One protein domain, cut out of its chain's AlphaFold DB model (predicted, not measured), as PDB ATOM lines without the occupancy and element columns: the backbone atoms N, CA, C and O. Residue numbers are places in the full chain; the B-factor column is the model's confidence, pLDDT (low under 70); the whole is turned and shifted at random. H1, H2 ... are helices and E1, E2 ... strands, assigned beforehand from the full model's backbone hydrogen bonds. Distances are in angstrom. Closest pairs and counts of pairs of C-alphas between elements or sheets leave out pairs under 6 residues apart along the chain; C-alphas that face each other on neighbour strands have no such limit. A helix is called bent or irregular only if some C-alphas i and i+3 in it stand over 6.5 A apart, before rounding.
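AT A GLANCE: This is residues 212 to 303 and 331 to 388 of the 396 residues of the protein "Hypothetical protein" of Alexandrium andersonii (UniProt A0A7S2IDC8). One long, strongly twisted sheet of seven strands is bent back on itself, with E4, E3, E1 and E6 in one leaf facing E2 and E5 in the other, and E7 as the hinge. H1 and H3 cross the strands over one face, with H1 toward the E6 to E7 turn, while residues 360 to 388, with no named element, fold back from the far end of E7. The printed part has 150 residues with three named helices and seven named strands, in the order E1 E2 H1 E3 E4 H2 H3 E5 E6 E7; the sheet, of order E4 E3 E1 E6 E7 E2 E5, is mixed, and the class is mixed, helices and strands. It is compact, with a radius of gyration of the C-alphas of 15.6 A, and elongated, with spans of 49 by 32 by 22 A.

HOW THE PARTS SIT: E6, residues 334 to 344, and E7, residues 347 to 359, form a hairpin, with N 336 and O 357 2.8 A apart, within hydrogen-bond range. E1, residues 212 to 221, is antiparallel to E6, with N 214 and O 341 at 2.9 A. E3, residues 257 to 261, is parallel to E1, with N 260 and O 213 at 2.9 A. E4, residues 264 to 268, an edge strand, forms a hairpin with E3, with N 266 and O 259 at 3.0 A. On the other side of E7, E2, residues 225 to 235, is antiparallel to it, with N 234 and O 348 at 2.8 A. E5, residues 294 to 300, is the other edge strand, antiparallel to E2, with N 229 and O 296 at 2.8 A. E2 bends by 70 degrees at residue 232 and E7 by 71 degrees at residue 352. H3, residues 280 to 288, is on the sheet at a height of 8.1 A, across the strands at 84 degrees to E6 on the local plane; its closest C-alphas to E7 are those of Val 287 and Thr 351, 6.2 A apart. H1, residues 243 to 255, is on the same face at a height of 9.5 A, across the strands at 80 degrees to E6 on the local plane; its closest C-alphas to E6 are those of Phe 249 and Ala 344, 5.6 A apart. H2, residues 272 to 277, only grazes the sheet; H1, with residues 253 to 255 alone, and H2 only just touch, with 3 pairs of C-alphas within 8 A, the closest those of Ser 254 and Leu 272 at 6.2 A. Each O i to N i+4 pair is within hydrogen-bond range in H1 and H2, and 4 of 5 in H3.

IN THESE COORDINATES: E1 begins at C-alpha 212 (36.599, 62.650, 53.607) and is 27.0 A long; E2 is 27.2 A, E6 31.2 A and H1 18.5 A. E7, 31.8 A, ends at C-alpha 359 (54.997, 49.940, 67.833).

THE WHOLE: The C-alphas of Thr 244 and Pro 331, the two farthest apart, are 49.7 A apart. Residues 304 to 330 are not printed, and C-alphas 303 and 331 are 12.7 A apart across the cut. Of the links that are printed whole, none is long. Mean pLDDT of the printed part is 80.7; residues 262 to 279, 290 to 291, 302 to 303 and 331 to 332 are under 70.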
ATOM      1  N   ILE A 212      35.231  63.039  53.253       88.75
ATOM      2  CA  ILE A 212      36.599  62.650  53.607       88.75
ATOM      3  C   ILE A 212      36.532  61.409  54.493       88.75
ATOM      4  O   ILE A 212      35.897  61.444  55.540       88.75
ATOM      5  N   ALA A 213      37.197  60.324  54.101       90.06
ATOM      6  CA  ALA A 213      37.331  59.113  54.912       90.06
ATOM      7  C   ALA A 213      38.781  58.931  55.382       90.06
ATOM      8  O   ALA A 213      39.699  59.023  54.561       90.06
ATOM      9  N   ARG A 214      38.997  58.690  56.684       92.62
ATOM     10  CA  ARG A 214      40.337  58.570  57.286       92.62
ATOM     11  C   ARG A 214      40.355  57.748  58.572       92.62
ATOM     12  O   ARG A 214      39.325  57.546  59.208       92.62
ATOM     13  N   TRP A 215      41.553  57.344  58.988       93.56
ATOM     14  CA  TRP A 215      41.799  56.822  60.333       93.56
ATOM     15  C   TRP A 215      42.041  57.960  61.323       93.56
ATOM     16  O   TRP A 215      42.918  58.795  61.107       93.56
ATOM     17  N   GLU A 216      41.301  57.959  62.425       94.62
ATOM     18  CA  GLU A 216      41.451  58.886  63.545       94.62
ATOM     19  C   GLU A 216      42.040  58.135  64.743       94.62
ATOM     20  O   GLU A 216      41.593  57.034  65.069       94.62
ATOM     21  N   LEU A 217      43.077  58.697  65.371       95.12
ATOM     22  CA  LEU A 217      43.637  58.148  66.605       95.12
ATOM     23  C   LEU A 217      42.634  58.383  67.735       95.12
ATOM     24  O   LEU A 217      42.263  59.523  67.997       95.12
ATOM     25  N   VAL A 218      42.218  57.312  68.399       95.31
ATOM     26  CA  VAL A 218      41.276  57.374  69.518       95.31
ATOM     27  C   VAL A 218      42.014  57.439  70.846       95.31
ATOM     28  O   VAL A 218      41.702  58.272  71.690       95.31
ATOM     29  N   ALA A 219      42.996  56.559  71.031       94.62
ATOM     30  CA  ALA A 219      43.769  56.482  72.260       94.62
ATOM     31  C   ALA A 219      45.131  55.828  72.009       94.62
ATOM     32  O   ALA A 219      45.302  55.076  71.047       94.62
ATOM     33  N   SER A 220      46.090  56.099  72.891       92.38
ATOM     34  CA  SER A 220      47.402  55.454  72.893       92.38
ATOM     35  C   SER A 220      47.896  55.234  74.317       92.38
ATOM     36  O   SER A 220      47.693  56.095  75.170       92.38
ATOM     37  N   SER A 221      48.556  54.108  74.561       88.81
ATOM     38  CA  SER A 221      49.068  53.712  75.875       88.81
ATOM     39  C   SER A 221      50.368  52.928  75.729       88.81
ATOM     40  O   SER A 221      50.695  52.430  74.657       88.81
ATOM     41  N   THR A 222      51.111  52.820  76.819       82.88
ATOM     42  CA  THR A 222      52.328  52.013  76.937       82.88
ATOM     43  C   THR A 222      52.135  50.733  77.754       82.88
ATOM     44  O   THR A 222      53.073  49.955  77.914       82.88
ATOM     45  N   HIS A 223      50.945  50.533  78.330       78.94
ATOM     46  CA  HIS A 223      50.674  49.501  79.337       78.94
ATOM     47  C   HIS A 223      49.282  48.884  79.160       78.94
ATOM     48  O   HIS A 223      48.442  48.999  80.052       78.94
ATOM     49  N   GLY A 224      49.008  48.292  77.998       79.19
ATOM     50  CA  GLY A 224      47.656  47.861  77.667       79.19
ATOM     51  C   GLY A 224      46.789  49.055  77.268       79.19
ATOM     52  O   GLY A 224      46.938  50.173  77.782       79.19
ATOM     53  N   LEU A 225      45.855  48.832  76.346       85.75
ATOM     54  CA  LEU A 225      44.933  49.870  75.906       85.75
ATOM     55  C   LEU A 225      43.496  49.362  75.941       85.75
ATOM     56  O   LEU A 225      43.113  48.481  75.178       85.75
ATOM     57  N   GLU A 226      42.687  49.971  76.799       90.44
ATOM     58  CA  GLU A 226      41.235  49.837  76.807       90.44
ATOM     59  C   GLU A 226      40.629  51.238  76.721       90.44
ATOM     60  O   GLU A 226      40.992  52.128  77.490       90.44
ATOM     61  N   ALA A 227      39.750  51.457  75.746       91.38
ATOM     62  CA  ALA A 227      39.137  52.753  75.500       91.38
ATOM     63  C   ALA A 227      37.649  52.598  75.182       91.38
ATOM     64  O   ALA A 227      37.245  51.707  74.434       91.38
ATOM     65  N   THR A 228      36.833  53.502  75.719       91.44
ATOM     66  CA  THR A 228      35.442  53.658  75.298       91.44
ATOM     67  C   THR A 228      35.396  54.570  74.081       91.44
ATOM     68  O   THR A 228      35.890  55.695  74.116       91.44
ATOM     69  N   VAL A 229      34.825  54.071  72.992       92.25
ATOM     70  CA  VAL A 229      34.760  54.733  71.691       92.25
ATOM     71  C   VAL A 229      33.310  54.889  71.272       92.25
ATOM     72  O   VAL A 229      32.480  54.023  71.540       92.25
ATOM     73  N   GLU A 230      32.990  55.980  70.593       91.31
ATOM     74  CA  GLU A 230      31.638  56.212  70.093       91.31
ATOM     75  C   GLU A 230      31.513  55.725  68.649       91.31
ATOM     76  O   GLU A 230      32.368  55.997  67.805       91.31
ATOM     77  N   ILE A 231      30.440  54.995  68.362       91.00
ATOM     78  CA  ILE A 231      30.036  54.579  67.016       91.00
ATOM     79  C   ILE A 231      28.688  55.227  66.739       91.00
ATOM     80  O   ILE A 231      27.770  55.100  67.543       91.00
ATOM     81  N   GLY A 232      28.549  55.909  65.613       90.56
ATOM     82  CA  GLY A 232      27.338  56.664  65.313       90.56
ATOM     83  C   GLY A 232      27.620  57.856  64.419       90.56
ATOM     84  O   GLY A 232      28.738  58.050  63.932       90.56
ATOM     85  N   MET A 233      26.587  58.659  64.197       90.31
ATOM     86  CA  MET A 233      26.711  59.918  63.475       90.31
ATOM     87  C   MET A 233      26.665  61.084  64.461       90.31
ATOM     88  O   MET A 233      25.791  61.146  65.322       90.31
ATOM     89  N   GLU A 234      27.578  62.034  64.302       90.81
ATOM     90  CA  GLU A 234      27.613  63.279  65.062       90.81
ATOM     91  C   GLU A 234      27.750  64.473  64.116       90.81
ATOM     92  O   GLU A 234      28.377  64.394  63.060       90.81
ATOM     93  N   THR A 235      27.157  65.608  64.473       88.81
ATOM     94  CA  THR A 235      27.478  66.868  63.787       88.81
ATOM     95  C   THR A 235      28.780  67.438  64.346       88.81
ATOM     96  O   THR A 235      29.129  67.190  65.496       88.81
ATOM     97  N   ALA A 236      29.456  68.313  63.600       80.88
ATOM     98  CA  ALA A 236      30.653  69.032  64.054       80.88
ATOM     99  C   ALA A 236      30.430  69.853  65.341       80.88
ATOM    100  O   ALA A 236      31.381  70.287  65.983       80.88
ATOM    101  N   THR A 237      29.167  70.086  65.712       82.69
ATOM    102  CA  THR A 237      28.775  70.786  66.943       82.69
ATOM    103  C   THR A 237      28.397  69.852  68.097       82.69
ATOM    104  O   THR A 237      27.918  70.339  69.117       82.69
ATOM    105  N   GLY A 238      28.548  68.532  67.935       81.00
ATOM    106  CA  GLY A 238      28.135  67.522  68.920       81.00
ATOM    107  C   GLY A 238      26.616  67.413  69.099       81.00
ATOM    108  O   GLY A 238      26.134  66.814  70.054       81.00
ATOM    109  N   LYS A 239      25.833  68.033  68.207       81.19
ATOM    110  CA  LYS A 239      24.369  67.935  68.216       81.19
ATOM    111  C   LYS A 239      23.912  66.657  67.532       81.19
ATOM    112  O   LYS A 239      24.575  66.176  66.611       81.19
ATOM    113  N   GLN A 240      22.730  66.206  67.944       81.12
ATOM    114  CA  GLN A 240      21.997  65.120  67.311       81.12
ATOM    115  C   GLN A 240      21.818  65.389  65.812       81.12
ATOM    116  O   GLN A 240      21.421  66.485  65.412       81.12
ATOM    117  N   VAL A 241      22.129  64.381  65.004       86.88
ATOM    118  CA  VAL A 241      22.041  64.437  63.543       86.88
ATOM    119  C   VAL A 241      20.575  64.406  63.123       86.88
ATOM    120  O   VAL A 241      19.802  63.567  63.586       86.88
ATOM    121  N   THR A 242      20.174  65.335  62.256       87.75
ATOM    122  CA  THR A 242      18.811  65.387  61.717       87.75
ATOM    123  C   THR A 242      18.685  64.585  60.421       87.75
ATOM    124  O   THR A 242      19.667  64.289  59.743       87.75
ATOM    125  N   GLU A 243      17.453  64.276  60.009       86.94
ATOM    126  CA  GLU A 243      17.186  63.632  58.711       86.94
ATOM    127  C   GLU A 243      17.694  64.465  57.522       86.94
ATOM    128  O   GLU A 243      18.131  63.920  56.508       86.94
ATOM    129  N   THR A 244      17.687  65.796  57.658       87.38
ATOM    130  CA  THR A 244      18.231  66.690  56.625       87.38
ATOM    131  C   THR A 244      19.747  66.554  56.536       87.38
ATOM    132  O   THR A 244      20.266  66.403  55.432       87.38
ATOM    133  N   ASP A 245      20.432  66.515  57.681       88.19
ATOM    134  CA  ASP A 245      21.882  66.318  57.746       88.19
ATOM    135  C   ASP A 245      22.286  64.973  57.121       88.19
ATOM    136  O   ASP A 245      23.236  64.912  56.341       88.19
ATOM    137  N   MET A 246      21.526  63.900  57.386       84.12
ATOM    138  CA  MET A 246      21.761  62.584  56.778       84.12
ATOM    139  C   MET A 246      21.593  62.607  55.257       84.12
ATOM    140  O   MET A 246      22.428  62.065  54.535       84.12
ATOM    141  N   ARG A 247      20.539  63.257  54.748       85.12
ATOM    142  CA  ARG A 247      20.325  63.364  53.299       85.12
ATOM    143  C   ARG A 247      21.455  64.141  52.626       85.12
ATOM    144  O   ARG A 247      21.943  63.727  51.580       85.12
ATOM    145  N   GLU A 248      21.889  65.250  53.219       86.25
ATOM    146  CA  GLU A 248      23.005  66.042  52.694       86.25
ATOM    147  C   GLU A 248      24.335  65.275  52.750       86.25
ATOM    148  O   GLU A 248      25.162  65.381  51.836       86.25
ATOM    149  N   PHE A 249      24.544  64.484  53.802       85.62
ATOM    150  CA  PHE A 249      25.683  63.580  53.924       85.62
ATOM    151  C   PHE A 249      25.686  62.534  52.795       85.62
ATOM    152  O   PHE A 249      26.688  62.390  52.093       85.62
ATOM    153  N   ASP A 250      24.546  61.899  52.522       83.88
ATOM    154  CA  ASP A 250      24.385  60.904  51.450       83.88
ATOM    155  C   ASP A 250      24.566  61.478  50.046       83.88
ATOM    156  O   ASP A 250      25.230  60.894  49.179       83.88
ATOM    157  N   GLU A 251      24.023  62.669  49.811       83.50
ATOM    158  CA  GLU A 251      24.244  63.395  48.565       83.50
ATOM    159  C   GLU A 251      25.730  63.728  48.355       83.50
ATOM    160  O   GLU A 251      26.209  63.759  47.218       83.50
ATOM    161  N   SER A 252      26.488  63.940  49.433       82.56
ATOM    162  CA  SER A 252      27.929  64.202  49.350       82.56
ATOM    163  C   SER A 252      28.718  62.936  49.052       82.56
ATOM    164  O   SER A 252      29.554  62.944  48.145       82.56
ATOM    165  N   LEU A 253      28.393  61.829  49.727       79.38
ATOM    166  CA  LEU A 253      29.007  60.521  49.479       79.38
ATOM    167  C   LEU A 253      28.793  60.039  48.043       79.38
ATOM    168  O   LEU A 253      29.714  59.519  47.416       79.38
ATOM    169  N   SER A 254      27.594  60.250  47.499       73.19
ATOM    170  CA  SER A 254      27.271  59.887  46.114       73.19
ATOM    171  C   SER A 254      27.955  60.781  45.075       73.19
ATOM    172  O   SER A 254      28.142  60.356  43.933       73.19
ATOM    173  N   THR A 255      28.349  62.005  45.448       71.06
ATOM    174  CA  THR A 255      29.004  62.943  44.527       71.06
ATOM    175  C   THR A 255      30.519  62.732  44.483       71.06
ATOM    176  O   THR A 255      31.090  62.632  43.395       71.06
ATOM    177  N   SER A 256      31.187  62.690  45.639       70.25
ATOM    178  CA  SER A 256      32.649  62.598  45.708       70.25
ATOM    179  C   SER A 256      33.126  62.206  47.102       70.25
ATOM    180  O   SER A 256      32.735  62.833  48.089       70.25
ATOM    181  N   VAL A 257      34.048  61.246  47.164       71.75
ATOM    182  CA  VAL A 257      34.733  60.848  48.397       71.75
ATOM    183  C   VAL A 257      36.240  60.949  48.178       71.75
ATOM    184  O   VAL A 257      36.788  60.347  47.255       71.75
ATOM    185  N   GLY A 258      36.914  61.720  49.022       75.00
ATOM    186  CA  GLY A 258      38.356  61.687  49.193       75.00
ATOM    187  C   GLY A 258      38.719  60.715  50.307       75.00
ATOM    188  O   GLY A 258      38.065  60.676  51.348       75.00
ATOM    189  N   VAL A 259      39.772  59.935  50.096       75.38
ATOM    190  CA  VAL A 259      40.339  59.092  51.152       75.38
ATOM    191  C   VAL A 259      41.664  59.706  51.569       75.38
ATOM    192  O   VAL A 259      42.526  59.968  50.726       75.38
ATOM    193  N   GLU A 260      41.807  59.969  52.862       76.88
ATOM    194  CA  GLU A 260      43.040  60.471  53.450       76.88
ATOM    195  C   GLU A 260      43.780  59.318  54.124       76.88
ATOM    196  O   GLU A 260      43.273  58.653  55.029       76.88
ATOM    197  N   VAL A 261      44.994  59.067  53.645       70.81
ATOM    198  CA  VAL A 261      45.834  57.959  54.086       70.81
ATOM    199  C   VAL A 261      47.194  58.519  54.465       70.81
ATOM    200  O   VAL A 261      47.881  59.073  53.608       70.81
ATOM    201  N   ALA A 262      47.583  58.381  55.735       66.25
ATOM    202  CA  ALA A 262      48.867  58.871  56.249       66.25
ATOM    203  C   ALA A 262      49.160  60.346  55.874       66.25
ATOM    204  O   ALA A 262      50.272  60.687  55.472       66.25
ATOM    205  N   GLY A 263      48.143  61.215  55.946       62.78
ATOM    206  CA  GLY A 263      48.248  62.644  55.614       62.78
ATOM    207  C   GLY A 263      48.257  62.973  54.114       62.78
ATOM    208  O   GLY A 263      48.361  64.140  53.740       62.78
ATOM    209  N   TYR A 264      48.127  61.975  53.235       53.47
ATOM    210  CA  TYR A 264      47.935  62.188  51.803       53.47
ATOM    211  C   TYR A 264      46.449  62.120  51.466       53.47
ATOM    212  O   TYR A 264      45.826  61.063  51.587       53.47
ATOM    213  N   SER A 265      45.886  63.235  51.000       55.75
ATOM    214  CA  SER A 265      44.536  63.257  50.448       55.75
ATOM    215  C   SER A 265      44.567  62.801  48.991       55.75
ATOM    216  O   SER A 265      45.185  63.418  48.121       55.75
ATOM    217  N   VAL A 266      43.891  61.692  48.707       54.47
ATOM    218  CA  VAL A 266      43.624  61.266  47.335       54.47
ATOM    219  C   VAL A 266      42.186  61.655  47.033       54.47
ATOM    220  O   VAL A 266      41.245  61.011  47.501       54.47
ATOM    221  N   SER A 267      42.012  62.746  46.282       46.06
ATOM    222  CA  SER A 267      40.698  63.108  45.754       46.06
ATOM    223  C   SER A 267      40.340  62.133  44.641       46.06
ATOM    224  O   SER A 267      41.074  61.982  43.661       46.06
ATOM    225  N   VAL A 268      39.223  61.437  44.816       53.56
ATOM    226  CA  VAL A 268      38.716  60.486  43.837       53.56
ATOM    227  C   VAL A 268      37.556  61.140  43.095       53.56
ATOM    228  O   VAL A 268      36.390  60.810  43.287       53.56
ATOM    229  N   GLU A 269      37.874  62.113  42.240       45.88
ATOM    230  CA  GLU A 269      36.915  62.634  41.265       45.88
ATOM    231  C   GLU A 269      36.726  61.588  40.161       45.88
ATOM    232  O   GLU A 269      37.505  61.489  39.213       45.88
ATOM    233  N   GLY A 270      35.717  60.735  40.318       40.75
ATOM    234  CA  GLY A 270      35.397  59.722  39.318       40.75
ATOM    235  C   GLY A 270      34.655  58.532  39.898       40.75
ATOM    236  O   GLY A 270      35.281  57.540  40.262       40.75
ATOM    237  N   SER A 271      33.325  58.666  39.911       40.69
ATOM    238  CA  SER A 271      32.286  57.646  40.106       40.69
ATOM    239  C   SER A 271      32.289  56.861  41.422       40.69
ATOM    240  O   SER A 271      33.303  56.320  41.861       40.69
ATOM    241  N   LEU A 272      31.078  56.697  41.975       46.06
ATOM    242  CA  LEU A 272      30.705  55.780  43.062       46.06
ATOM    243  C   LEU A 272      31.480  54.454  43.068       46.06
ATOM    244  O   LEU A 272      31.749  53.939  44.143       46.06
ATOM    245  N   SER A 273      31.895  53.933  41.906       49.22
ATOM    246  CA  SER A 273      32.698  52.714  41.777       49.22
ATOM    247  C   SER A 273      33.935  52.680  42.677       49.22
ATOM    248  O   SER A 273      34.257  51.616  43.191       49.22
ATOM    249  N   LYS A 274      34.627  53.807  42.902       50.28
ATOM    250  CA  LYS A 274      35.825  53.826  43.757       50.28
ATOM    251  C   LYS A 274      35.510  54.023  45.243       50.28
ATOM    252  O   LYS A 274      36.173  53.426  46.079       50.28
ATOM    253  N   ALA A 275      34.477  54.790  45.593       51.41
ATOM    254  CA  ALA A 275      33.997  54.854  46.980       51.41
ATOM    255  C   ALA A 275      33.425  53.496  47.438       51.41
ATOM    256  O   ALA A 275      33.663  53.074  48.570       51.41
ATOM    257  N   HIS A 276      32.759  52.775  46.526       52.22
ATOM    258  CA  HIS A 276      32.373  51.372  46.691       52.22
ATOM    259  C   HIS A 276      33.595  50.458  46.863       52.22
ATOM    260  O   HIS A 276      33.561  49.581  47.723       52.22
ATOM    261  N   GLN A 277      34.676  50.668  46.092       54.53
ATOM    262  CA  GLN A 277      35.935  49.921  46.258       54.53
ATOM    263  C   GLN A 277      36.535  50.122  47.649       54.53
ATOM    264  O   GLN A 277      36.939  49.160  48.284       54.53
ATOM    265  N   PHE A 278      36.508  51.345  48.181       61.19
ATOM    266  CA  PHE A 278      36.996  51.614  49.536       61.19
ATOM    267  C   PHE A 278      36.012  51.228  50.645       61.19
ATOM    268  O   PHE A 278      36.286  51.481  51.817       61.19
ATOM    269  N   GLY A 279      34.863  50.639  50.295       64.25
ATOM    270  CA  GLY A 279      33.870  50.147  51.245       64.25
ATOM    271  C   GLY A 279      33.177  51.227  52.079       64.25
ATOM    272  O   GLY A 279      32.394  50.885  52.961       64.25
ATOM    273  N   VAL A 280      33.407  52.510  51.775       74.31
ATOM    274  CA  VAL A 280      32.889  53.656  52.539       74.31
ATOM    275  C   VAL A 280      31.368  53.605  52.634       74.31
ATOM    276  O   VAL A 280      30.824  53.824  53.706       74.31
ATOM    277  N   GLU A 281      30.681  53.248  51.549       70.50
ATOM    278  CA  GLU A 281      29.218  53.155  51.524       70.50
ATOM    279  C   GLU A 281      28.690  52.058  52.457       70.50
ATOM    280  O   GLU A 281      27.814  52.326  53.271       70.50
ATOM    281  N   LYS A 282      29.276  50.852  52.425       72.06
ATOM    282  CA  LYS A 282      28.884  49.752  53.327       72.06
ATOM    283  C   LYS A 282      29.129  50.104  54.789       72.06
ATOM    284  O   LYS A 282      28.304  49.810  55.647       72.06
ATOM    285  N   THR A 283      30.272  50.725  55.050       71.00
ATOM    286  CA  THR A 283      30.672  51.163  56.381       71.00
ATOM    287  C   THR A 283      29.771  52.280  56.909       71.00
ATOM    288  O   THR A 283      29.412  52.281  58.080       71.00
ATOM    289  N   VAL A 284      29.384  53.230  56.063       77.00
ATOM    290  CA  VAL A 284      28.448  54.291  56.438       77.00
ATOM    291  C   VAL A 284      27.047  53.721  56.663       77.00
ATOM    292  O   VAL A 284      26.385  54.106  57.621       77.00
ATOM    293  N   GLU A 285      26.593  52.799  55.816       79.50
ATOM    294  CA  GLU A 285      25.251  52.220  55.910       79.50
ATOM    295  C   GLU A 285      25.043  51.471  57.238       79.50
ATOM    296  O   GLU A 285      23.972  51.563  57.842       79.50
ATOM    297  N   SER A 286      26.083  50.799  57.755       74.25
ATOM    298  CA  SER A 286      26.001  50.159  59.075       74.25
ATOM    299  C   SER A 286      25.817  51.181  60.201       74.25
ATOM    300  O   SER A 286      25.039  50.937  61.126       74.25
ATOM    301  N   VAL A 287      26.434  52.359  60.080       76.69
ATOM    302  CA  VAL A 287      26.321  53.456  61.051       76.69
ATOM    303  C   VAL A 287      24.990  54.202  60.928       76.69
ATOM    304  O   VAL A 287      24.401  54.543  61.948       76.69
ATOM    305  N   LYS A 288      24.446  54.392  59.719       75.62
ATOM    306  CA  LYS A 288      23.135  55.047  59.518       75.62
ATOM    307  C   LYS A 288      21.999  54.361  60.258       75.62
ATOM    308  O   LYS A 288      21.089  55.017  60.755       75.62
ATOM    309  N   SER A 289      22.050  53.031  60.339       73.69
ATOM    310  CA  SER A 289      21.055  52.261  61.088       73.69
ATOM    311  C   SER A 289      21.072  52.564  62.599       73.69
ATOM    312  O   SER A 289      20.097  52.283  63.294       73.69
ATOM    313  N   ARG A 290      22.155  53.178  63.098       66.50
ATOM    314  CA  ARG A 290      22.421  53.517  64.502       66.50
ATOM    315  C   ARG A 290      22.628  55.029  64.641       66.50
ATOM    316  O   ARG A 290      23.723  55.520  64.889       66.50
ATOM    317  N   TRP A 291      21.541  55.765  64.441       67.31
ATOM    318  CA  TRP A 291      21.495  57.228  64.508       67.31
ATOM    319  C   TRP A 291      21.865  57.796  65.890       67.31
ATOM    320  O   TRP A 291      22.295  58.944  65.977       67.31
ATOM    321  N   GLU A 292      21.726  57.010  66.959       74.94
ATOM    322  CA  GLU A 292      22.236  57.357  68.288       74.94
ATOM    323  C   GLU A 292      23.673  56.858  68.452       74.94
ATOM    324  O   GLU A 292      23.968  55.695  68.159       74.94
ATOM    325  N   ALA A 293      24.555  57.731  68.948       79.50
ATOM    326  CA  ALA A 293      25.915  57.357  69.304       79.50
ATOM    327  C   ALA A 293      25.893  56.242  70.361       79.50
ATOM    328  O   ALA A 293      25.308  56.383  71.435       79.50
ATOM    329  N   GLN A 294      26.527  55.120  70.042       84.75
ATOM    330  CA  GLN A 294      26.704  53.986  70.933       84.75
ATOM    331  C   GLN A 294      28.140  53.979  71.438       84.75
ATOM    332  O   GLN A 294      29.083  53.915  70.650       84.75
ATOM    333  N   ALA A 295      28.293  54.005  72.758       87.94
ATOM    334  CA  ALA A 295      29.574  53.762  73.395       87.94
ATOM    335  C   ALA A 295      29.907  52.264  73.308       87.94
ATOM    336  O   ALA A 295      29.144  51.415  73.772       87.94
ATOM    337  N   LEU A 296      31.053  51.940  72.716       89.06
ATOM    338  CA  LEU A 296      31.635  50.607  72.672       89.06
ATOM    339  C   LEU A 296      32.955  50.632  73.439       89.06
ATOM    340  O   LEU A 296      33.773  51.519  73.236       89.06
ATOM    341  N   THR A 297      33.204  49.641  74.287       89.88
ATOM    342  CA  THR A 297      34.537  49.466  74.872       89.88
ATOM    343  C   THR A 297      35.385  48.604  73.947       89.88
ATOM    344  O   THR A 297      34.997  47.488  73.599       89.88
ATOM    345  N   VAL A 298      36.537  49.126  73.536       88.38
ATOM    346  CA  VAL A 298      37.506  48.440  72.683       88.38
ATOM    347  C   VAL A 298      38.790  48.242  73.472       88.38
ATOM    348  O   VAL A 298      39.365  49.195  73.990       88.38
ATOM    349  N   SER A 299      39.242  46.992  73.539       87.44
ATOM    350  CA  SER A 299      40.512  46.621  74.156       87.44
ATOM    351  C   SER A 299      41.484  46.139  73.082       87.44
ATOM    352  O   SER A 299      41.146  45.277  72.265       87.44
ATOM    353  N   CYS A 300      42.686  46.708  73.076       84.62
ATOM    354  CA  CYS A 300      43.823  46.187  72.338       84.62
ATOM    355  C   CYS A 300      44.583  45.222  73.258       84.62
ATOM    356  O   CYS A 300      45.017  45.629  74.336       84.62
ATOM    357  N   PRO A 301      44.735  43.944  72.869       70.25
ATOM    358  CA  PRO A 301      45.424  42.972  73.702       70.25
ATOM    359  C   PRO A 301      46.901  43.345  73.837       70.25
ATOM    360  O   PRO A 301      47.552  43.633  72.831       70.25
ATOM    361  N   GLU A 302      47.431  43.267  75.058       68.94
ATOM    362  CA  GLU A 302      48.854  43.493  75.317       68.94
ATOM    363  C   GLU A 302      49.734  42.575  74.454       68.94
ATOM    364  O   GLU A 302      49.512  41.357  74.346       68.94
ATOM    365  N   THR A 303      50.795  43.140  73.878       59.44
ATOM    366  CA  THR A 303      51.765  42.392  73.056       59.44
ATOM    367  C   THR A 303      52.588  41.369  73.831       59.44
ATOM    368  O   THR A 303      53.210  40.496  73.218       59.44
ATOM    369  N   PRO A 331      62.275  49.081  74.843       55.94
ATOM    370  CA  PRO A 331      61.643  50.294  74.376       55.94
ATOM    371  C   PRO A 331      60.152  50.129  74.637       55.94
ATOM    372  O   PRO A 331      59.542  49.125  74.267       55.94
ATOM    373  N   VAL A 332      59.600  51.080  75.386       66.69
ATOM    374  CA  VAL A 332      58.235  50.997  75.883       66.69
ATOM    375  C   VAL A 332      57.303  50.957  74.674       66.69
ATOM    376  O   VAL A 332      57.057  51.978  74.026       66.69
ATOM    377  N   ALA A 333      56.837  49.753  74.337       77.12
ATOM    378  CA  ALA A 333      55.992  49.538  73.180       77.12
ATOM    379  C   ALA A 333      54.755  50.427  73.309       77.12
ATOM    380  O   ALA A 333      54.081  50.433  74.338       77.12
ATOM    381  N   THR A 334      54.482  51.219  72.276       84.62
ATOM    382  CA  THR A 334      53.307  52.091  72.263       84.62
ATOM    383  C   THR A 334      52.187  51.393  71.522       84.62
ATOM    384  O   THR A 334      52.313  51.054  70.344       84.62
ATOM    385  N   GLU A 335      51.084  51.188  72.218       88.50
ATOM    386  CA  GLU A 335      49.830  50.679  71.693       88.50
ATOM    387  C   GLU A 335      48.953  51.862  71.287       88.50
ATOM    388  O   GLU A 335      48.880  52.873  71.981       88.50
ATOM    389  N   SER A 336      48.311  51.784  70.129       92.69
ATOM    390  CA  SER A 336      47.470  52.849  69.581       92.69
ATOM    391  C   SER A 336      46.211  52.257  68.973       92.69
ATOM    392  O   SER A 336      46.281  51.307  68.193       92.69
ATOM    393  N   LEU A 337      45.063  52.836  69.308       94.44
ATOM    394  CA  LEU A 337      43.762  52.470  68.769       94.44
ATOM    395  C   LEU A 337      43.322  53.522  67.756       94.44
ATOM    396  O   LEU A 337      43.132  54.684  68.106       94.44
ATOM    397  N   PHE A 338      43.114  53.102  66.513       95.19
ATOM    398  CA  PHE A 338      42.561  53.933  65.451       95.19
ATOM    399  C   PHE A 338      41.123  53.529  65.138       95.19
ATOM    400  O   PHE A 338      40.806  52.340  65.104       95.19
ATOM    401  N   GLN A 339      40.274  54.511  64.844       95.50
ATOM    402  CA  GLN A 339      38.908  54.326  64.359       95.50
ATOM    403  C   GLN A 339      38.775  54.899  62.950       95.50
ATOM    404  O   GLN A 339      39.311  55.965  62.649       95.50
ATOM    405  N   TRP A 340      38.061  54.199  62.073       93.69
ATOM    406  CA  TRP A 340      37.757  54.719  60.745       93.69
ATOM    407  C   TRP A 340      36.572  55.685  60.811       93.69
ATOM    408  O   TRP A 340      35.510  55.344  61.342       93.69
ATOM    409  N   VAL A 341      36.760  56.884  60.268       93.62
ATOM    410  CA  VAL A 341      35.819  58.002  60.354       93.62
ATOM    411  C   VAL A 341      35.566  58.572  58.962       93.62
ATOM    412  O   VAL A 341      36.493  58.728  58.165       93.62
ATOM    413  N   VAL A 342      34.303  58.894  58.675       92.12
ATOM    414  CA  VAL A 342      33.870  59.508  57.412       92.12
ATOM    415  C   VAL A 342      33.183  60.837  57.706       92.12
ATOM    416  O   VAL A 342      32.203  60.873  58.439       92.12
ATOM    417  N   GLU A 343      33.673  61.935  57.143       91.50
ATOM    418  CA  GLU A 343      33.171  63.290  57.383       91.50
ATOM    419  C   GLU A 343      32.675  63.927  56.079       91.50
ATOM    420  O   GLU A 343      33.396  63.942  55.087       91.50
ATOM    421  N   ALA A 344      31.458  64.468  56.054       90.31
ATOM    422  CA  ALA A 344      30.923  65.212  54.912       90.31
ATOM    423  C   ALA A 344      29.900  66.250  55.385       90.31
ATOM    424  O   ALA A 344      29.124  65.976  56.293       90.31
ATOM    425  N   ASN A 345      29.888  67.448  54.787       88.56
ATOM    426  CA  ASN A 345      28.984  68.547  55.182       88.56
ATOM    427  C   ASN A 345      28.950  68.843  56.701       88.56
ATOM    428  O   ASN A 345      27.921  69.239  57.238       88.56
ATOM    429  N   GLY A 346      30.063  68.655  57.416       89.00
ATOM    430  CA  GLY A 346      30.099  68.859  58.869       89.00
ATOM    431  C   GLY A 346      29.349  67.793  59.677       89.00
ATOM    432  O   GLY A 346      29.142  67.981  60.873       89.00
ATOM    433  N   VAL A 347      28.957  66.684  59.053       90.62
ATOM    434  CA  VAL A 347      28.504  65.460  59.715       90.62
ATOM    435  C   VAL A 347      29.644  64.456  59.684       90.62
ATOM    436  O   VAL A 347      30.305  64.278  58.660       90.62
ATOM    437  N   ARG A 348      29.875  63.796  60.811       92.62
ATOM    438  CA  ARG A 348      30.914  62.799  61.011       92.62
ATOM    439  C   ARG A 348      30.264  61.470  61.375       92.62
ATOM    440  O   ARG A 348      29.533  61.378  62.351       92.62
ATOM    441  N   ALA A 349      30.544  60.439  60.594       92.44
ATOM    442  CA  ALA A 349      30.177  59.062  60.876       92.44
ATOM    443  C   ALA A 349      31.390  58.333  61.469       92.44
ATOM    444  O   ALA A 349      32.379  58.078  60.773       92.44
ATOM    445  N   ARG A 350      31.309  58.006  62.760       93.69
ATOM    446  CA  ARG A 350      32.261  57.148  63.468       93.69
ATOM    447  C   ARG A 350      31.839  55.699  63.303       93.69
ATOM    448  O   ARG A 350      30.715  55.329  63.635       93.69
ATOM    449  N   THR A 351      32.728  54.882  62.758       92.62
ATOM    450  CA  THR A 351      32.376  53.538  62.298       92.62
ATOM    451  C   THR A 351      32.797  52.474  63.303       92.62
ATOM    452  O   THR A 351      33.576  52.736  64.218       92.62
ATOM    453  N   GLU A 352      32.294  51.253  63.126       91.06
ATOM    454  CA  GLU A 352      32.669  50.097  63.951       91.06
ATOM    455  C   GLU A 352      34.014  49.465  63.544       91.06
ATOM    456  O   GLU A 352      34.396  48.416  64.061       91.06
ATOM    457  N   HIS A 353      34.741  50.076  62.603       91.50
ATOM    458  CA  HIS A 353      36.046  49.588  62.182       91.50
ATOM    459  C   HIS A 353      37.162  50.213  63.013       91.50
ATOM    460  O   HIS A 353      37.392  51.425  62.971       91.50
ATOM    461  N   PHE A 354      37.902  49.341  63.691       92.44
ATOM    462  CA  PHE A 354      39.023  49.700  64.546       92.44
ATOM    463  C   PHE A 354      40.305  48.996  64.113       92.44
ATOM    464  O   PHE A 354      40.273  47.905  63.534       92.44
ATOM    465  N   ARG A 355      41.446  49.607  64.429       91.31
ATOM    466  CA  ARG A 355      42.765  48.998  64.256       91.31
ATOM    467  C   ARG A 355      43.622  49.279  65.484       91.31
ATOM    468  O   ARG A 355      43.838  50.436  65.832       91.31
ATOM    469  N   CYS A 356      44.111  48.216  66.109       90.06
ATOM    470  CA  CYS A 356      45.117  48.295  67.161       90.06
ATOM    471  C   CYS A 356      46.500  48.157  66.533       90.06
ATOM    472  O   CYS A 356      46.751  47.194  65.808       90.06
ATOM    473  N   HIS A 357      47.379  49.110  66.806       88.81
ATOM    474  CA  HIS A 357      48.781  49.085  66.411       88.81
ATOM    475  C   HIS A 357      49.647  48.992  67.657       88.81
ATOM    476  O   HIS A 357      49.394  49.720  68.610       88.81
ATOM    477  N   THR A 358      50.698  48.175  67.615       85.69
ATOM    478  CA  THR A 358      51.728  48.185  68.656       85.69
ATOM    479  C   THR A 358      53.090  48.409  68.035       85.69
ATOM    480  O   THR A 358      53.562  47.590  67.251       85.69
ATOM    481  N   ALA A 359      53.707  49.538  68.360       84.06
ATOM    482  CA  ALA A 359      54.997  49.940  67.833       84.06
ATOM    483  C   ALA A 359      56.084  49.752  68.899       84.06
ATOM    484  O   ALA A 359      56.108  50.466  69.900       84.06
ATOM    485  N   GLU A 360      56.989  48.796  68.671       82.62
ATOM    486  CA  GLU A 360      58.140  48.528  69.552       82.62
ATOM    487  C   GLU A 360      59.104  49.717  69.627       82.62
ATOM    488  O   GLU A 360      59.741  49.935  70.644       82.62
ATOM    489  N   ASP A 361      59.192  50.527  68.570       80.50
ATOM    490  CA  ASP A 361      60.036  51.727  68.541       80.50
ATOM    491  C   ASP A 361      59.395  52.941  69.236       80.50
ATOM    492  O   ASP A 361      59.943  54.044  69.171       80.50
ATOM    493  N   GLY A 362      58.220  52.759  69.848       80.44
ATOM    494  CA  GLY A 362      57.427  53.814  70.475       80.44
ATOM    495  C   GLY A 362      56.865  54.844  69.490       80.44
ATOM    496  O   GLY A 362      56.318  55.864  69.907       80.44
ATOM    497  N   LYS A 363      57.009  54.635  68.174       84.50
ATOM    498  CA  LYS A 363      56.567  55.612  67.175       84.50
ATOM    499  C   LYS A 363      55.135  55.343  66.755       84.50
ATOM    500  O   LYS A 363      54.795  54.252  66.305       84.50
ATOM    501  N   LEU A 364      54.311  56.387  66.793       85.75
ATOM    502  CA  LEU A 364      52.966  56.347  66.234       85.75
ATOM    503  C   LEU A 364      53.023  56.081  64.721       85.75
ATOM    504  O   LEU A 364      53.691  56.801  63.975       85.75
ATOM    505  N   ARG A 365      52.291  55.064  64.262       86.75
ATOM    506  CA  ARG A 365      52.156  54.719  62.840       86.75
ATOM    507  C   ARG A 365      50.683  54.723  62.472       86.75
ATOM    508  O   ARG A 365      49.919  53.944  63.034       86.75
ATOM    509  N   HIS A 366      50.287  55.593  61.549       90.50
ATOM    510  CA  HIS A 366      48.911  55.629  61.059       90.50
ATOM    511  C   HIS A 366      48.646  54.443  60.124       90.50
ATOM    512  O   HIS A 366      49.522  54.112  59.324       90.50
ATOM    513  N   PRO A 367      47.452  53.828  60.173       91.62
ATOM    514  CA  PRO A 367      47.084  52.816  59.195       91.62
ATOM    515  C   PRO A 367      47.026  53.427  57.785       91.62
ATOM    516  O   PRO A 367      46.521  54.537  57.589       91.62
ATOM    517  N   GLU A 368      47.548  52.699  56.797       89.31
ATOM    518  CA  GLU A 368      47.761  53.202  55.435       89.31
ATOM    519  C   GLU A 368      46.814  52.583  54.385       89.31
ATOM    520  O   GLU A 368      46.929  52.856  53.188       89.31
ATOM    521  N   CYS A 369      45.862  51.751  54.799       88.44
ATOM    522  CA  CYS A 369      44.794  51.249  53.936       88.44
ATOM    523  C   CYS A 369      43.434  51.525  54.578       88.44
ATOM    524  O   CYS A 369      43.326  51.545  55.802       88.44
ATOM    525  N   PRO A 370      42.364  51.647  53.786       88.56
ATOM    526  CA  PRO A 370      41.005  51.525  54.302       88.56
ATOM    527  C   PRO A 370      40.787  50.168  54.996       88.56
ATOM    528  O   PRO A 370      41.463  49.194  54.640       88.56
ATOM    529  N   PRO A 371      39.837  50.064  55.947       87.88
ATOM    530  CA  PRO A 371      39.659  48.875  56.784       87.88
ATOM    531  C   PRO A 371      39.551  47.564  55.999       87.88
ATOM    532  O   PRO A 371      40.176  46.564  56.350       87.88
ATOM    533  N   MET A 372      38.810  47.596  54.893       85.56
ATOM    534  CA  MET A 372      38.533  46.456  54.017       85.56
ATOM    535  C   MET A 372      39.787  45.946  53.291       85.56
ATOM    536  O   MET A 372      39.864  44.769  52.948       85.56
ATOM    537  N   ASN A 373      40.797  46.803  53.124       89.00
ATOM    538  CA  ASN A 373      42.001  46.503  52.354       89.00
ATOM    539  C   ASN A 373      43.205  46.234  53.264       89.00
ATOM    540  O   ASN A 373      44.230  45.753  52.787       89.00
ATOM    541  N   CYS A 374      43.099  46.500  54.571       86.38
ATOM    542  CA  CYS A 374      44.175  46.230  55.525       86.38
ATOM    543  C   CYS A 374      44.511  44.733  55.654       86.38
ATOM    544  O   CYS A 374      45.608  44.398  56.097       86.38
ATOM    545  N   GLY A 375      43.577  43.835  55.323       84.31
ATOM    546  CA  GLY A 375      43.726  42.398  55.551       84.31
ATOM    547  C   GLY A 375      43.798  42.017  57.038       84.31
ATOM    548  O   GLY A 375      43.445  42.805  57.927       84.31
ATOM    549  N   SER A 376      44.257  40.791  57.301       81.19
ATOM    550  CA  SER A 376      44.405  40.237  58.653       81.19
ATOM    551  C   SER A 376      45.394  41.062  59.492       81.19
ATOM    552  O   SER A 376      46.478  41.385  59.000       81.19
ATOM    553  N   PRO A 377      45.086  41.371  60.767       80.62
ATOM    554  CA  PRO A 377      46.047  41.973  61.696       80.62
ATOM    555  C   PRO A 377      47.315  41.137  61.901       80.62
ATOM    556  O   PRO A 377      48.340  41.682  62.286       80.62
ATOM    557  N   VAL A 378      47.266  39.831  61.618       79.69
ATOM    558  CA  VAL A 378      48.438  38.948  61.712       79.69
ATOM    559  C   VAL A 378      49.427  39.198  60.578       79.69
ATOM    560  O   VAL A 378      50.626  39.297  60.817       79.69
ATOM    561  N   ASP A 379      48.927  39.351  59.354       82.81
ATOM    562  CA  ASP A 379      49.772  39.499  58.165       82.81
ATOM    563  C   ASP A 379      50.186  40.960  57.927       82.81
ATOM    564  O   ASP A 379      51.232  41.246  57.337       82.81
ATOM    565  N   ASN A 380      49.364  41.904  58.393       87.81
ATOM    566  CA  ASN A 380      49.582  43.334  58.222       87.81
ATOM    567  C   ASN A 380      49.235  44.122  59.503       87.81
ATOM    568  O   ASN A 380      48.252  44.872  59.518       87.81
ATOM    569  N   PRO A 381      50.012  43.976  60.590       82.50
ATOM    570  CA  PRO A 381      49.676  44.548  61.899       82.50
ATOM    571  C   PRO A 381      49.493  46.070  61.871       82.50
ATOM    572  O   PRO A 381      48.585  46.583  62.517       82.50
ATOM    573  N   PHE A 382      50.268  46.777  61.044       87.25
ATOM    574  CA  PHE A 382      50.213  48.239  60.917       87.25
ATOM    575  C   PHE A 382      49.358  48.741  59.749       87.25
ATOM    576  O   PHE A 382      49.362  49.934  59.455       87.25
ATOM    577  N   CYS A 383      48.652  47.843  59.051       90.06
ATOM    578  CA  CYS A 383      47.914  48.178  57.835       90.06
ATOM    579  C   CYS A 383      48.782  48.974  56.825       90.06
ATOM    580  O   CYS A 383      48.392  50.022  56.317       90.06
ATOM    581  N   GLU A 384      49.999  48.494  56.568       90.38
ATOM    582  CA  GLU A 384      50.977  49.132  55.687       90.38
ATOM    583  C   GLU A 384      50.513  49.091  54.235       90.38
ATOM    584  O   GLU A 384      50.000  48.073  53.750       90.38
ATOM    585  N   LYS A 385      50.792  50.170  53.504       86.19
ATOM    586  CA  LYS A 385      50.348  50.357  52.126       86.19
ATOM    587  C   LYS A 385      50.853  49.268  51.187       86.19
ATOM    588  O   LYS A 385      50.151  48.830  50.278       86.19
ATOM    589  N   SER A 386      52.090  48.829  51.404       87.44
ATOM    590  CA  SER A 386      52.751  47.774  50.625       87.44
ATOM    591  C   SER A 386      52.062  46.412  50.755       87.44
ATOM    592  O   SER A 386      52.198  45.578  49.860       87.44
ATOM    593  N   LYS A 387      51.313  46.211  51.844       87.69
ATOM    594  CA  LYS A 387      50.597  44.984  52.199       87.69
ATOM    595  C   LYS A 387      49.079  45.121  52.066       87.69
ATOM    596  O   LYS A 387      48.373  44.165  52.379       87.69
ATOM    597  N   CYS A 388      48.562  46.271  51.612       88.19
ATOM    598  CA  CYS A 388      47.135  46.383  51.329       88.19
ATOM    599  C   CYS A 388      46.739  45.326  50.298       88.19
ATOM    600  O   CYS A 388      47.402  45.166  49.266       88.19
TER     601      CYS A 388